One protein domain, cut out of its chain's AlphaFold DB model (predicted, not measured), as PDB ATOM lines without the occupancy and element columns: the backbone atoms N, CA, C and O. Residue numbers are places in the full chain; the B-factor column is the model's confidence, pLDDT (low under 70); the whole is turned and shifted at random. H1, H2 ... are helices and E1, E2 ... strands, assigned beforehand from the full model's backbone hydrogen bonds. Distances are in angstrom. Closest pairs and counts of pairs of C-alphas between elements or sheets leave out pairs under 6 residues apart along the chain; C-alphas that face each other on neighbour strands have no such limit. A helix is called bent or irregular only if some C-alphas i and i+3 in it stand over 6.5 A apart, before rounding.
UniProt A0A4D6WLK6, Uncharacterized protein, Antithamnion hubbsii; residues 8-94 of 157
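AT A GLANCE: This is residues 8 to 94 of the 157 residues of an uncharacterized protein of Antithamnion hubbsii (UniProt A0A4D6WLK6). Two strand hairpins, E1 with E2 and E3 with E4, share one part of an elongated body, and loops with two short helices, H1 and H2, make the other end. From H2 the last stretch, residues 77 to 94, folds back toward the E3-E4 hairpin, where residues 89 to 90 run beside residues 39 to 40 of E3. The printed part has 87 residues, with the named elements in the order E1, E2, E3, E4, H1, H2; each hairpin is an antiparallel sheet of two strands. The class is mixed, helices and strands, though under half of the residues are in named elements. The whole is only just loose, close to compact, with a radius of gyration of the C-alphas of 14.5 A, and it spans 42 by 25 by 22 A.

HOW THE PARTS SIT: E1, residues 8 to 14, and E2, residues 19 to 25, form a hairpin, antiparallel at 165 degrees between their directions. N 10 and O 22, 2.8 A apart, and N 24 and O 8, also 2.8 A apart, are within hydrogen-bond range. E3, residues 36 to 43, is apart from E2. E3 and E4, residues 48 to 55, form the second hairpin, antiparallel at 156 degrees; N 39 and O 52, at 2.9 A, and N 52 and O 39, at 2.8 A, are within hydrogen-bond range. E3 bends by 58 degrees at residue 40. Residues 39 to 40 of E3 pair with residues 89 to 90, parallel. H1, residues 61 to 64, is apart from E1, E2 and E3. H2, residues 72 to 76, is apart from H1 and from the four strands. H1 is too short for a pair of O i and N i+4, but its one pair of O i and N i+3 is within range; in H2 0 of 1 pairs of O i and N i+4 are within range, and 1 of 2 pairs of O i and N i+3.

IN THESE COORDINATES: E1 begins at C-alpha 8 (-8.571, 34.751, -41.524) and is 17.3 A long. E2 is 18.6 A long. E3 is 19.9 A long and E4 21.8 A, ending at C-alpha 55 (9.198, 35.670, -40.209). H1 has four residues. H2, five residues, ends at C-alpha 76 (8.879, 33.733, -22.396); it is neither bent nor irregular, but only just: C-alphas 73 and 76 are 6.2 A apart.

THE WHOLE: The two C-alphas farthest apart are those of Leu 45 and Asn 73, 43.3 A. The printed part has no cut, and no link between its named elements is long. Residues 77 to 94 hold no named element. The mean pLDDT of the printed part is 89.0; residues 63 and 65 are under 70.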
ATOM      1  N   TYR A   8      -7.637  33.712 -41.086       96.06
ATOM      2  CA  TYR A   8      -8.571  34.751 -41.524       96.06
ATOM      3  C   TYR A   8      -8.818  35.754 -40.391       96.06
ATOM      4  O   TYR A   8      -8.486  35.494 -39.236       96.06
ATOM      5  N   ILE A   9      -9.405  36.907 -40.707       96.06
ATOM      6  CA  ILE A   9      -9.773  37.913 -39.704       96.06
ATOM      7  C   ILE A   9     -11.124  37.541 -39.101       96.06
ATOM      8  O   ILE A   9     -12.121  37.449 -39.809       96.06
ATOM      9  N   LYS A  10     -11.143  37.295 -37.790       96.38
ATOM     10  CA  LYS A  10     -12.338  36.917 -37.031       96.38
ATOM     11  C   LYS A  10     -13.129  38.132 -36.561       96.38
ATOM     12  O   LYS A  10     -14.351  38.069 -36.511       96.38
ATOM     13  N   ASN A  11     -12.443  39.207 -36.177       96.44
ATOM     14  CA  ASN A  11     -13.080  40.453 -35.761       96.44
ATOM     15  C   ASN A  11     -12.191  41.659 -36.087       96.44
ATOM     16  O   ASN A  11     -10.970  41.517 -36.188       96.44
ATOM     17  N   LEU A  12     -12.801  42.832 -36.225       95.94
ATOM     18  CA  LEU A  12     -12.127  44.092 -36.512       95.94
ATOM     19  C   LEU A  12     -12.821  45.231 -35.761       95.94
ATOM     20  O   LEU A  12     -14.043  45.338 -35.768       95.94
ATOM     21  N   GLN A  13     -12.026  46.095 -35.140       96.81
ATOM     22  CA  GLN A  13     -12.472  47.288 -34.437       96.81
ATOM     23  C   GLN A  13     -11.641  48.488 -34.893       96.81
ATOM     24  O   GLN A  13     -10.413  48.473 -34.830       96.81
ATOM     25  N   ILE A  14     -12.315  49.546 -35.335       95.69
ATOM     26  CA  ILE A  14     -11.673  50.792 -35.751       95.69
ATOM     27  C   ILE A  14     -11.608  51.723 -34.540       95.69
ATOM     28  O   ILE A  14     -12.632  52.043 -33.942       95.69
ATOM     29  N   ASN A  15     -10.403  52.158 -34.193       94.25
ATOM     30  CA  ASN A  15     -10.149  53.207 -33.214       94.25
ATOM     31  C   ASN A  15      -9.689  54.480 -33.941       94.25
ATOM     32  O   ASN A  15      -9.382  54.459 -35.130       94.25
ATOM     33  N   VAL A  16      -9.588  55.596 -33.214       94.44
ATOM     34  CA  VAL A  16      -9.235  56.909 -33.791       94.44
ATOM     35  C   VAL A  16      -7.882  56.892 -34.515       94.44
ATOM     36  O   VAL A  16      -7.752  57.475 -35.584       94.44
ATOM     37  N   ASN A  17      -6.890  56.197 -33.950       93.94
ATOM     38  CA  ASN A  17      -5.509  56.198 -34.451       93.94
ATOM     39  C   ASN A  17      -5.035  54.822 -34.944       93.94
ATOM     40  O   ASN A  17      -3.873  54.672 -35.315       93.94
ATOM     41  N   SER A  18      -5.881  53.791 -34.885       93.06
ATOM     42  CA  SER A  18      -5.479  52.421 -35.207       93.06
ATOM     43  C   SER A  18      -6.671  51.537 -35.548       93.06
ATOM     44  O   SER A  18      -7.800  51.804 -35.148       93.06
ATOM     45  N   VAL A  19      -6.412  50.444 -36.260       94.06
ATOM     46  CA  VAL A  19      -7.390  49.374 -36.465       94.06
ATOM     47  C   VAL A  19      -6.916  48.165 -35.676       94.06
ATOM     48  O   VAL A  19      -5.834  47.638 -35.930       94.06
ATOM     49  N   LEU A  20      -7.714  47.744 -34.700       95.56
ATOM     50  CA  LEU A  20      -7.473  46.525 -33.949       95.56
ATOM     51  C   LEU A  20      -8.153  45.354 -34.653       95.56
ATOM     52  O   LEU A  20      -9.321  45.423 -35.026       95.56
ATOM     53  N   ILE A  21      -7.426  44.258 -34.805       95.38
ATOM     54  CA  ILE A  21      -7.890  43.063 -35.501       95.38
ATOM     55  C   ILE A  21      -7.683  41.834 -34.630       95.38
ATOM     56  O   ILE A  21      -6.676  41.699 -33.938       95.38
ATOM     57  N   LEU A  22      -8.628  40.908 -34.714       96.31
ATOM     58  CA  LEU A  22      -8.487  39.571 -34.167       96.31
ATOM     59  C   LEU A  22      -8.299  38.603 -35.330       96.31
ATOM     60  O   LEU A  22      -9.257  38.277 -36.031       96.31
ATOM     61  N   ALA A  23      -7.070  38.142 -35.538       95.50
ATOM     62  CA  ALA A  23      -6.769  37.115 -36.527       95.50
ATOM     63  C   ALA A  23      -6.973  35.717 -35.926       95.50
ATOM     64  O   ALA A  23      -6.525  35.428 -34.818       95.50
ATOM     65  N   TYR A  24      -7.633  34.835 -36.672       96.19
ATOM     66  CA  TYR A  24      -7.736  33.417 -36.360       96.19
ATOM     67  C   TYR A  24      -6.752  32.625 -37.219       96.19
ATOM     68  O   TYR A  24      -6.819  32.666 -38.449       96.19
ATOM     69  N   ILE A  25      -5.860  31.880 -36.569       95.44
ATOM     70  CA  ILE A  25      -4.900  30.987 -37.221       95.44
ATOM     71  C   ILE A  25      -5.483  29.572 -37.234       95.44
ATOM     72  O   ILE A  25      -5.915  29.062 -36.204       95.44
ATOM     73  N   LYS A  26      -5.510  28.929 -38.407       94.56
ATOM     74  CA  LYS A  26      -6.254  27.676 -38.645       94.56
ATOM     75  C   LYS A  26      -5.735  26.468 -37.862       94.56
ATOM     76  O   LYS A  26      -6.472  25.505 -37.684       94.56
ATOM     77  N   SER A  27      -4.469  26.472 -37.449       91.00
ATOM     78  CA  SER A  27      -3.841  25.342 -36.765       91.00
ATOM     79  C   SER A  27      -2.865  25.817 -35.700       91.00
ATOM     80  O   SER A  27      -2.091  26.744 -35.930       91.00
ATOM     81  N   SER A  28      -2.843  25.113 -34.567       86.38
ATOM     82  CA  SER A  28      -1.852  25.281 -33.499       86.38
ATOM     83  C   SER A  28      -0.436  24.857 -33.903       86.38
ATOM     84  O   SER A  28       0.508  25.134 -33.176       86.38
ATOM     85  N   ASN A  29      -0.268  24.200 -35.055       87.62
ATOM     86  CA  ASN A  29       1.044  23.809 -35.581       87.62
ATOM     87  C   ASN A  29       1.716  24.930 -36.395       87.62
ATOM     88  O   ASN A  29       2.795  24.726 -36.951       87.62
ATOM     89  N   ILE A  30       1.068  26.093 -36.517       90.44
ATOM     90  CA  ILE A  30       1.595  27.254 -37.232       90.44
ATOM     91  C   ILE A  30       2.274  28.164 -36.215       90.44
ATOM     92  O   ILE A  30       1.634  28.950 -35.522       90.44
ATOM     93  N   TRP A  31       3.594  28.040 -36.142       90.00
ATOM     94  CA  TRP A  31       4.434  28.790 -35.215       90.00
ATOM     95  C   TRP A  31       4.893  30.088 -35.869       90.00
ATOM     96  O   TRP A  31       5.606  30.063 -36.874       90.00
ATOM     97  N   ILE A  32       4.490  31.219 -35.297       92.44
ATOM     98  CA  ILE A  32       4.906  32.544 -35.757       92.44
ATOM     99  C   ILE A  32       5.991  33.042 -34.791       92.44
ATOM    100  O   ILE A  32       5.682  33.238 -33.614       92.44
ATOM    101  N   PRO A  33       7.249  33.220 -35.232       92.56
ATOM    102  CA  PRO A  33       8.296  33.742 -34.363       92.56
ATOM    103  C   PRO A  33       8.025  35.195 -33.979       92.56
ATOM    104  O   PRO A  33       7.452  35.948 -34.768       92.56
ATOM    105  N   LYS A  34       8.480  35.602 -32.793       91.44
ATOM    106  CA  LYS A  34       8.316  36.972 -32.292       91.44
ATOM    107  C   LYS A  34       9.013  37.992 -33.177       91.44
ATOM    108  O   LYS A  34       8.484  39.083 -33.376       91.44
ATOM    109  N   ASN A  35      10.154  37.625 -33.754       92.88
ATOM    110  CA  ASN A  35      10.808  38.433 -34.770       92.88
ATOM    111  C   ASN A  35      10.150  38.204 -36.143       92.88
ATOM    112  O   ASN A  35      10.734  37.614 -37.057       92.88
ATOM    113  N   SER A  36       8.892  38.625 -36.270       94.00
ATOM    114  CA  SER A  36       8.158  38.650 -37.533       94.00
ATOM    115  C   SER A  36       7.648  40.055 -37.798       94.00
ATOM    116  O   SER A  36       7.110  40.706 -36.907       94.00
ATOM    117  N   ILE A  37       7.763  40.491 -39.045       94.88
ATOM    118  CA  ILE A  37       7.101  41.702 -39.514       94.88
ATOM    119  C   ILE A  37       5.654  41.337 -39.844       94.88
ATOM    120  O   ILE A  37       5.398  40.345 -40.531       94.88
ATOM    121  N   VAL A  38       4.713  42.127 -39.332       95.38
ATOM    122  CA  VAL A  38       3.292  42.023 -39.671       95.38
ATOM    123  C   VAL A  38       2.914  43.279 -40.432       95.38
ATOM    124  O   VAL A  38       3.027  44.380 -39.898       95.38
ATOM    125  N   GLU A  39       2.473  43.116 -41.671       95.00
ATOM    126  CA  GLU A  39       2.150  44.226 -42.560       95.00
ATOM    127  C   GLU A  39       0.780  44.044 -43.198       95.00
ATOM    128  O   GLU A  39       0.373  42.933 -43.539       95.00
ATOM    129  N   THR A  40       0.061  45.147 -43.376       93.25
ATOM    130  CA  THR A  40      -1.112  45.173 -44.249       93.25
ATOM    131  C   THR A  40      -0.668  45.477 -45.669       93.25
ATOM    132  O   THR A  40      -0.052  46.506 -45.929       93.25
ATOM    133  N   ASN A  41      -0.974  44.579 -46.592       89.81
ATOM    134  CA  ASN A  41      -0.614  44.709 -47.995       89.81
ATOM    135  C   ASN A  41      -1.876  44.669 -48.855       89.81
ATOM    136  O   ASN A  41      -2.914  44.169 -48.418       89.81
ATOM    137  N   GLN A  42      -1.800  45.199 -50.069       87.88
ATOM    138  CA  GLN A  42      -2.897  45.136 -51.024       87.88
ATOM    139  C   GLN A  42      -2.475  44.304 -52.227       87.88
ATOM    140  O   GLN A  42      -1.419  44.521 -52.820       87.88
ATOM    141  N   THR A  43      -3.284  43.301 -52.557       82.88
ATOM    142  CA  THR A  43      -2.956  42.323 -53.597       82.88
ATOM    143  C   THR A  43      -4.114  42.140 -54.570       82.88
ATOM    144  O   THR A  43      -5.274  42.379 -54.239       82.88
ATOM    145  N   GLY A  44      -3.792  41.692 -55.785       78.56
ATOM    146  CA  GLY A  44      -4.779  41.421 -56.829       78.56
ATOM    147  C   GLY A  44      -5.311  42.668 -57.540       78.56
ATOM    148  O   GLY A  44      -4.979  43.801 -57.206       78.56
ATOM    149  N   LEU A  45      -6.144  42.437 -58.558       79.56
ATOM    150  CA  LEU A  45      -6.744  43.492 -59.386       79.56
ATOM    151  C   LEU A  45      -7.775  44.332 -58.614       79.56
ATOM    152  O   LEU A  45      -7.958  45.507 -58.910       79.56
ATOM    153  N   PHE A  46      -8.437  43.727 -57.625       80.25
ATOM    154  CA  PHE A  46      -9.493  44.357 -56.825       80.25
ATOM    155  C   PHE A  46      -8.985  44.972 -55.518       80.25
ATOM    156  O   PHE A  46      -9.785  45.428 -54.705       80.25
ATOM    157  N   ASN A  47      -7.662  45.031 -55.342       79.75
ATOM    158  CA  ASN A  47      -7.017  45.677 -54.204       79.75
ATOM    159  C   ASN A  47      -7.410  45.063 -52.847       79.75
ATOM    160  O   ASN A  47      -7.634  45.767 -51.855       79.75
ATOM    161  N   ASP A  48      -7.490  43.732 -52.805       87.06
ATOM    162  CA  ASP A  48      -7.832  42.995 -51.595       87.06
ATOM    163  C   ASP A  48      -6.763  43.241 -50.530       87.06
ATOM    164  O   ASP A  48      -5.569  42.995 -50.738       87.06
ATOM    165  N   THR A  49      -7.199  43.737 -49.372       88.50
ATOM    166  CA  THR A  49      -6.305  43.981 -48.239       88.50
ATOM    167  C   THR A  49      -6.045  42.676 -47.501       88.50
ATOM    168  O   THR A  49      -6.957  42.057 -46.951       88.50
ATOM    169  N   VAL A  50      -4.783  42.272 -47.464       92.50
ATOM    170  CA  VAL A  50      -4.311  41.061 -46.796       92.50
ATOM    171  C   VAL A  50      -3.342  41.424 -45.682       92.50
ATOM    172  O   VAL A  50      -2.733  42.491 -45.681       92.50
ATOM    173  N   ILE A  51      -3.206  40.523 -44.714       94.31
ATOM    174  CA  ILE A  51      -2.205  40.657 -43.660       94.31
ATOM    175  C   ILE A  51      -1.089  39.677 -43.940       94.31
ATOM    176  O   ILE A  51      -1.264  38.458 -43.837       94.31
ATOM    177  N   ASP A  52       0.063  40.233 -44.270       94.31
ATOM    178  CA  ASP A  52       1.277  39.483 -44.472       94.31
ATOM    179  C   ASP A  52       2.038  39.373 -43.156       94.31
ATOM    180  O   ASP A  52       2.293  40.342 -42.448       94.31
ATOM    181  N   ILE A  53       2.389  38.135 -42.823       94.88
ATOM    182  CA  ILE A  53       3.237  37.802 -41.684       94.88
ATOM    183  C   ILE A  53       4.529  37.249 -42.268       94.88
ATOM    184  O   ILE A  53       4.510  36.216 -42.961       94.88
ATOM    185  N   ILE A  54       5.628  37.951 -42.004       94.62
ATOM    186  CA  ILE A  54       6.951  37.716 -42.575       94.62
ATOM    187  C   ILE A  54       7.929  37.397 -41.434       94.62
ATOM    188  O   ILE A  54       8.468  38.305 -40.800       94.62
ATOM    189  N   PRO A  55       8.178  36.105 -41.159       93.81
ATOM    190  CA  PRO A  55       9.198  35.670 -40.209       93.81
ATOM    191  C   PRO A  55      10.599  36.111 -40.642       93.81
ATOM    192  O   PRO A  55      11.061  35.681 -41.703       93.81
ATOM    193  N   LEU A  56      11.282  36.907 -39.815       92.75
ATOM    194  CA  LEU A  56      12.677  37.311 -40.039       92.75
ATOM    195  C   LEU A  56      13.676  36.285 -39.499       92.75
ATOM    196  O   LEU A  56      14.825  36.238 -39.933       92.75
ATOM    197  N   GLU A  57      13.231  35.425 -38.585       89.69
ATOM    198  CA  GLU A  57      14.034  34.352 -38.014       89.69
ATOM    199  C   GLU A  57      13.453  32.967 -38.314       89.69
ATOM    200  O   GLU A  57      12.265  32.784 -38.605       89.69
ATOM    201  N   LYS A  58      14.324  31.956 -38.259       86.19
ATOM    202  CA  LYS A  58      13.930  30.549 -38.326       86.19
ATOM    203  C   LYS A  58      13.878  29.999 -36.909       86.19
ATOM    204  O   LYS A  58      14.864  30.083 -36.185       86.19
ATOM    205  N   ILE A  59      12.760  29.380 -36.551       84.06
ATOM    206  CA  ILE A  59      12.614  28.701 -35.264       84.06
ATOM    207  C   ILE A  59      13.288  27.326 -35.358       84.06
ATOM    208  O   ILE A  59      13.078  26.599 -36.336       84.06
ATOM    209  N   LYS A  60      14.099  26.950 -34.361       81.12
ATOM    210  CA  LYS A  60      14.676  25.602 -34.292       81.12
ATOM    211  C   LYS A  60      13.638  24.628 -33.740       81.12
ATOM    212  O   LYS A  60      12.881  24.947 -32.831       81.12
ATOM    213  N   ILE A  61      13.636  23.397 -34.249       74.44
ATOM    214  CA  ILE A  61      12.694  22.347 -33.816       74.44
ATOM    215  C   ILE A  61      12.841  22.032 -32.316       74.44
ATOM    216  O   ILE A  61      11.852  21.709 -31.660       74.44
ATOM    217  N   SER A  62      14.057  22.150 -31.767       70.62
ATOM    218  CA  SER A  62      14.331  22.001 -30.330       70.62
ATOM    219  C   SER A  62      13.493  22.939 -29.473       70.62
ATOM    220  O   SER A  62      13.023  22.535 -28.415       70.62
ATOM    221  N   ASP A  63      13.280  24.157 -29.960       69.69
ATOM    222  CA  ASP A  63      12.675  25.236 -29.190       69.69
ATOM    223  C   ASP A  63      11.155  25.054 -29.115       69.69
ATOM    224  O   ASP A  63      10.526  25.540 -28.190       69.69
ATOM    225  N   ILE A  64      10.564  24.303 -30.050       70.50
ATOM    226  CA  ILE A  64       9.110  24.135 -30.192       70.50
ATOM    227  C   ILE A  64       8.583  22.919 -29.412       70.50
ATOM    228  O   ILE A  64       7.425  22.905 -28.999       70.50
ATOM    229  N   ARG A  65       9.405  21.882 -29.191       69.25
ATOM    230  CA  ARG A  65       8.941  20.568 -28.688       69.25
ATOM    231  C   ARG A  65       8.246  20.594 -27.323       69.25
ATOM    232  O   ARG A  65       7.486  19.675 -27.039       69.25
ATOM    233  N   SER A  66       8.504  21.597 -26.489       70.00
ATOM    234  CA  SER A  66       7.945  21.713 -25.134       70.00
ATOM    235  C   SER A  66       6.985  22.893 -24.956       70.00
ATOM    236  O   SER A  66       6.470  23.093 -23.855       70.00
ATOM    237  N   ILE A  67       6.728  23.680 -26.007       80.38
ATOM    238  CA  ILE A  67       5.908  24.891 -25.905       80.38
ATOM    239  C   ILE A  67       4.456  24.567 -26.239       80.38
ATOM    240  O   ILE A  67       4.139  24.059 -27.311       80.38
ATOM    241  N   ASN A  68       3.552  24.947 -25.338       85.81
ATOM    242  CA  ASN A  68       2.122  24.998 -25.611       85.81
ATOM    243  C   ASN A  68       1.700  26.463 -25.801       85.81
ATOM    244  O   ASN A  68       1.809  27.249 -24.864       85.81
ATOM    245  N   LEU A  69       1.190  26.809 -26.990       85.88
ATOM    246  CA  LEU A  69       0.765  28.170 -27.362       85.88
ATOM    247  C   LEU A  69      -0.342  28.756 -26.471       85.88
ATOM    248  O   LEU A  69      -0.527  29.972 -26.454       85.88
ATOM    249  N   PHE A  70      -1.084  27.907 -25.758       87.00
ATOM    250  CA  PHE A  70      -2.183  28.302 -24.876       87.00
ATOM    251  C   PHE A  70      -1.775  28.395 -23.401       87.00
ATOM    252  O   PHE A  70      -2.586  28.811 -22.580       87.00
ATOM    253  N   ASN A  71      -0.551  27.989 -23.052       87.06
ATOM    254  CA  ASN A  71      -0.054  28.056 -21.680       87.06
ATOM    255  C   ASN A  71       0.584  29.428 -21.402       87.06
ATOM    256  O   ASN A  71       1.229  30.001 -22.279       87.06
ATOM    257  N   GLU A  72       0.481  29.922 -20.172       82.50
ATOM    258  CA  GLU A  72       1.078  31.192 -19.732       82.50
ATOM    259  C   GLU A  72       2.606  31.203 -19.897       82.50
ATOM    260  O   GLU A  72       3.191  32.213 -20.294       82.50
ATOM    261  N   ASN A  73       3.251  30.044 -19.727       83.50
ATOM    262  CA  ASN A  73       4.692  29.873 -19.940       83.50
ATOM    263  C   ASN A  73       5.140  30.139 -21.389       83.50
ATOM    264  O   ASN A  73       6.334  30.266 -21.643       83.50
ATOM    265  N   CYS A  74       4.218  30.236 -22.353       86.94
ATOM    266  CA  CYS A  74       4.555  30.586 -23.730       86.94
ATOM    267  C   CYS A  74       5.117  32.014 -23.840       86.94
ATOM    268  O   CYS A  74       5.943  32.278 -24.716       86.94
ATOM    269  N   LEU A  75       4.729  32.935 -22.949       85.75
ATOM    270  CA  LEU A  75       5.110  34.348 -23.049       85.75
ATOM    271  C   LEU A  75       6.628  34.576 -23.026       85.75
ATOM    272  O   LEU A  75       7.096  35.560 -23.599       85.75
ATOM    273  N   THR A  76       7.407  33.667 -22.438       85.62
ATOM    274  CA  THR A  76       8.879  33.733 -22.396       85.62
ATOM    275  C   THR A  76       9.557  33.121 -23.625       85.62
ATOM    276  O   THR A  76      10.763  33.275 -23.802       85.62
ATOM    277  N   SER A  77       8.801  32.461 -24.502       86.75
ATOM    278  CA  SER A  77       9.341  31.789 -25.683       86.75
ATOM    279  C   SER A  77       9.663  32.740 -26.841       86.75
ATOM    280  O   SER A  77       9.308  33.919 -26.819       86.75
ATOM    281  N   ALA A  78      10.310  32.219 -27.887       88.50
ATOM    282  CA  ALA A  78      10.600  32.949 -29.122       88.50
ATOM    283  C   ALA A  78       9.409  33.016 -30.105       88.50
ATOM    284  O   ALA A  78       9.559  33.537 -31.206       88.50
ATOM    285  N   VAL A  79       8.227  32.499 -29.747       91.25
ATOM    286  CA  VAL A  79       7.036  32.470 -30.617       91.25
ATOM    287  C   VAL A  79       5.887  33.288 -30.038       91.25
ATOM    288  O   VAL A  79       5.845  33.553 -28.838       91.25
ATOM    289  N   PHE A  80       4.962  33.714 -30.895       91.44
ATOM    290  CA  PHE A  80       3.734  34.369 -30.462       91.44
ATOM    291  C   PHE A  80       2.750  33.369 -29.864       91.44
ATOM    292  O   PHE A  80       2.505  32.304 -30.429       91.44
ATOM    293  N   CYS A  81       2.164  33.749 -28.733       91.94
ATOM    294  CA  CYS A  81       1.212  32.938 -27.984       91.94
ATOM    295  C   CYS A  81      -0.231  33.273 -28.349       91.94
ATOM    296  O   CYS A  81      -0.524  34.299 -28.970       91.94
ATOM    297  N   ASN A  82      -1.156  32.413 -27.927       92.56
ATOM    298  CA  ASN A  82      -2.575  32.658 -28.118       92.56
ATOM    299  C   ASN A  82      -3.005  33.987 -27.469       92.56
ATOM    300  O   ASN A  82      -2.632  34.278 -26.335       92.56
ATOM    301  N   ASN A  83      -3.814  34.774 -28.185       91.19
ATOM    302  CA  ASN A  83      -4.292  36.100 -27.768       91.19
ATOM    303  C   ASN A  83      -3.187  37.122 -27.429       91.19
ATOM    304  O   ASN A  83      -3.443  38.098 -26.723       91.19
ATOM    305  N   GLN A  84      -1.969  36.931 -27.938       91.81
ATOM    306  CA  GLN A  84      -0.913  37.927 -27.811       91.81
ATOM    307  C   GLN A  84      -1.096  39.055 -28.838       91.81
ATOM    308  O   GLN A  84      -1.418  38.813 -30.001       91.81
ATOM    309  N   TYR A  85      -0.858  40.295 -28.408       92.06
ATOM    310  CA  TYR A  85      -0.908  41.468 -29.277       92.06
ATOM    311  C   TYR A  85       0.397  41.659 -30.049       92.06
ATOM    312  O   TYR A  85       1.490  41.459 -29.515       92.06
ATOM    313  N   ILE A  86       0.261  42.100 -31.298       93.12
ATOM    314  CA  ILE A  86       1.366  42.445 -32.189       93.12
ATOM    315  C   ILE A  86       1.001  43.751 -32.881       93.12
ATOM    316  O   ILE A  86      -0.120  43.906 -33.368       93.12
ATOM    317  N   VAL A  87       1.943  44.688 -32.919       94.00
ATOM    318  CA  VAL A  87       1.787  45.914 -33.699       94.00
ATOM    319  C   VAL A  87       2.190  45.605 -35.135       94.00
ATOM    320  O   VAL A  87       3.308  45.163 -35.386       94.00
ATOM    321  N   GLY A  88       1.255  45.808 -36.059       94.12
ATOM    322  CA  GLY A  88       1.518  45.722 -37.489       94.12
ATOM    323  C   GLY A  88       1.797  47.092 -38.096       94.12
ATOM    324  O   GLY A  88       1.369  48.117 -37.564       94.12
ATOM    325  N   ASN A  89       2.473  47.090 -39.239       93.25
ATOM    326  CA  ASN A  89       2.733  48.276 -40.043       93.25
ATOM    327  C   ASN A  89       1.847  48.288 -41.294       93.25
ATOM    328  O   ASN A  89       1.341  47.259 -41.741       93.25
ATOM    329  N   ARG A  90       1.667  49.468 -41.886       90.56
ATOM    330  CA  ARG A  90       1.117  49.571 -43.239       90.56
ATOM    331  C   ARG A  90       2.225  49.214 -44.228       90.56
ATOM    332  O   ARG A  90       3.271  49.857 -44.212       90.56
ATOM    333  N   GLY A  91       1.989  48.204 -45.057       88.50
ATOM    334  CA  GLY A  91       2.879  47.827 -46.150       88.50
ATOM    335  C   GLY A  91       2.793  48.798 -47.331       88.50
ATOM    336  O   GLY A  91       2.123  49.834 -47.280       88.50
ATOM    337  N   LEU A  92       3.488  48.460 -48.417       82.00
ATOM    338  CA  LEU A  92       3.484  49.267 -49.635       82.00
ATOM    339  C   LEU A  92       2.114  49.220 -50.323       82.00
ATOM    340  O   LEU A  92       1.484  48.172 -50.420       82.00
ATOM    341  N   ASN A  93       1.675  50.367 -50.836       82.00
ATOM    342  CA  ASN A  93       0.457  50.495 -51.629       82.00
ATOM    343  C   ASN A  93       0.823  50.997 -53.036       82.00
ATOM    344  O   ASN A  93       1.624  51.926 -53.175       82.00
ATOM    345  N   TYR A  94       0.226  50.404 -54.073       82.00
ATOM    346  CA  TYR A  94       0.384  50.839 -55.463       82.00
ATOM    347  C   TYR A  94       0.030  52.316 -55.660       82.00
ATOM    348  O   TYR A  94       0.754  53.022 -56.360       82.00
TER     349      TYR A  94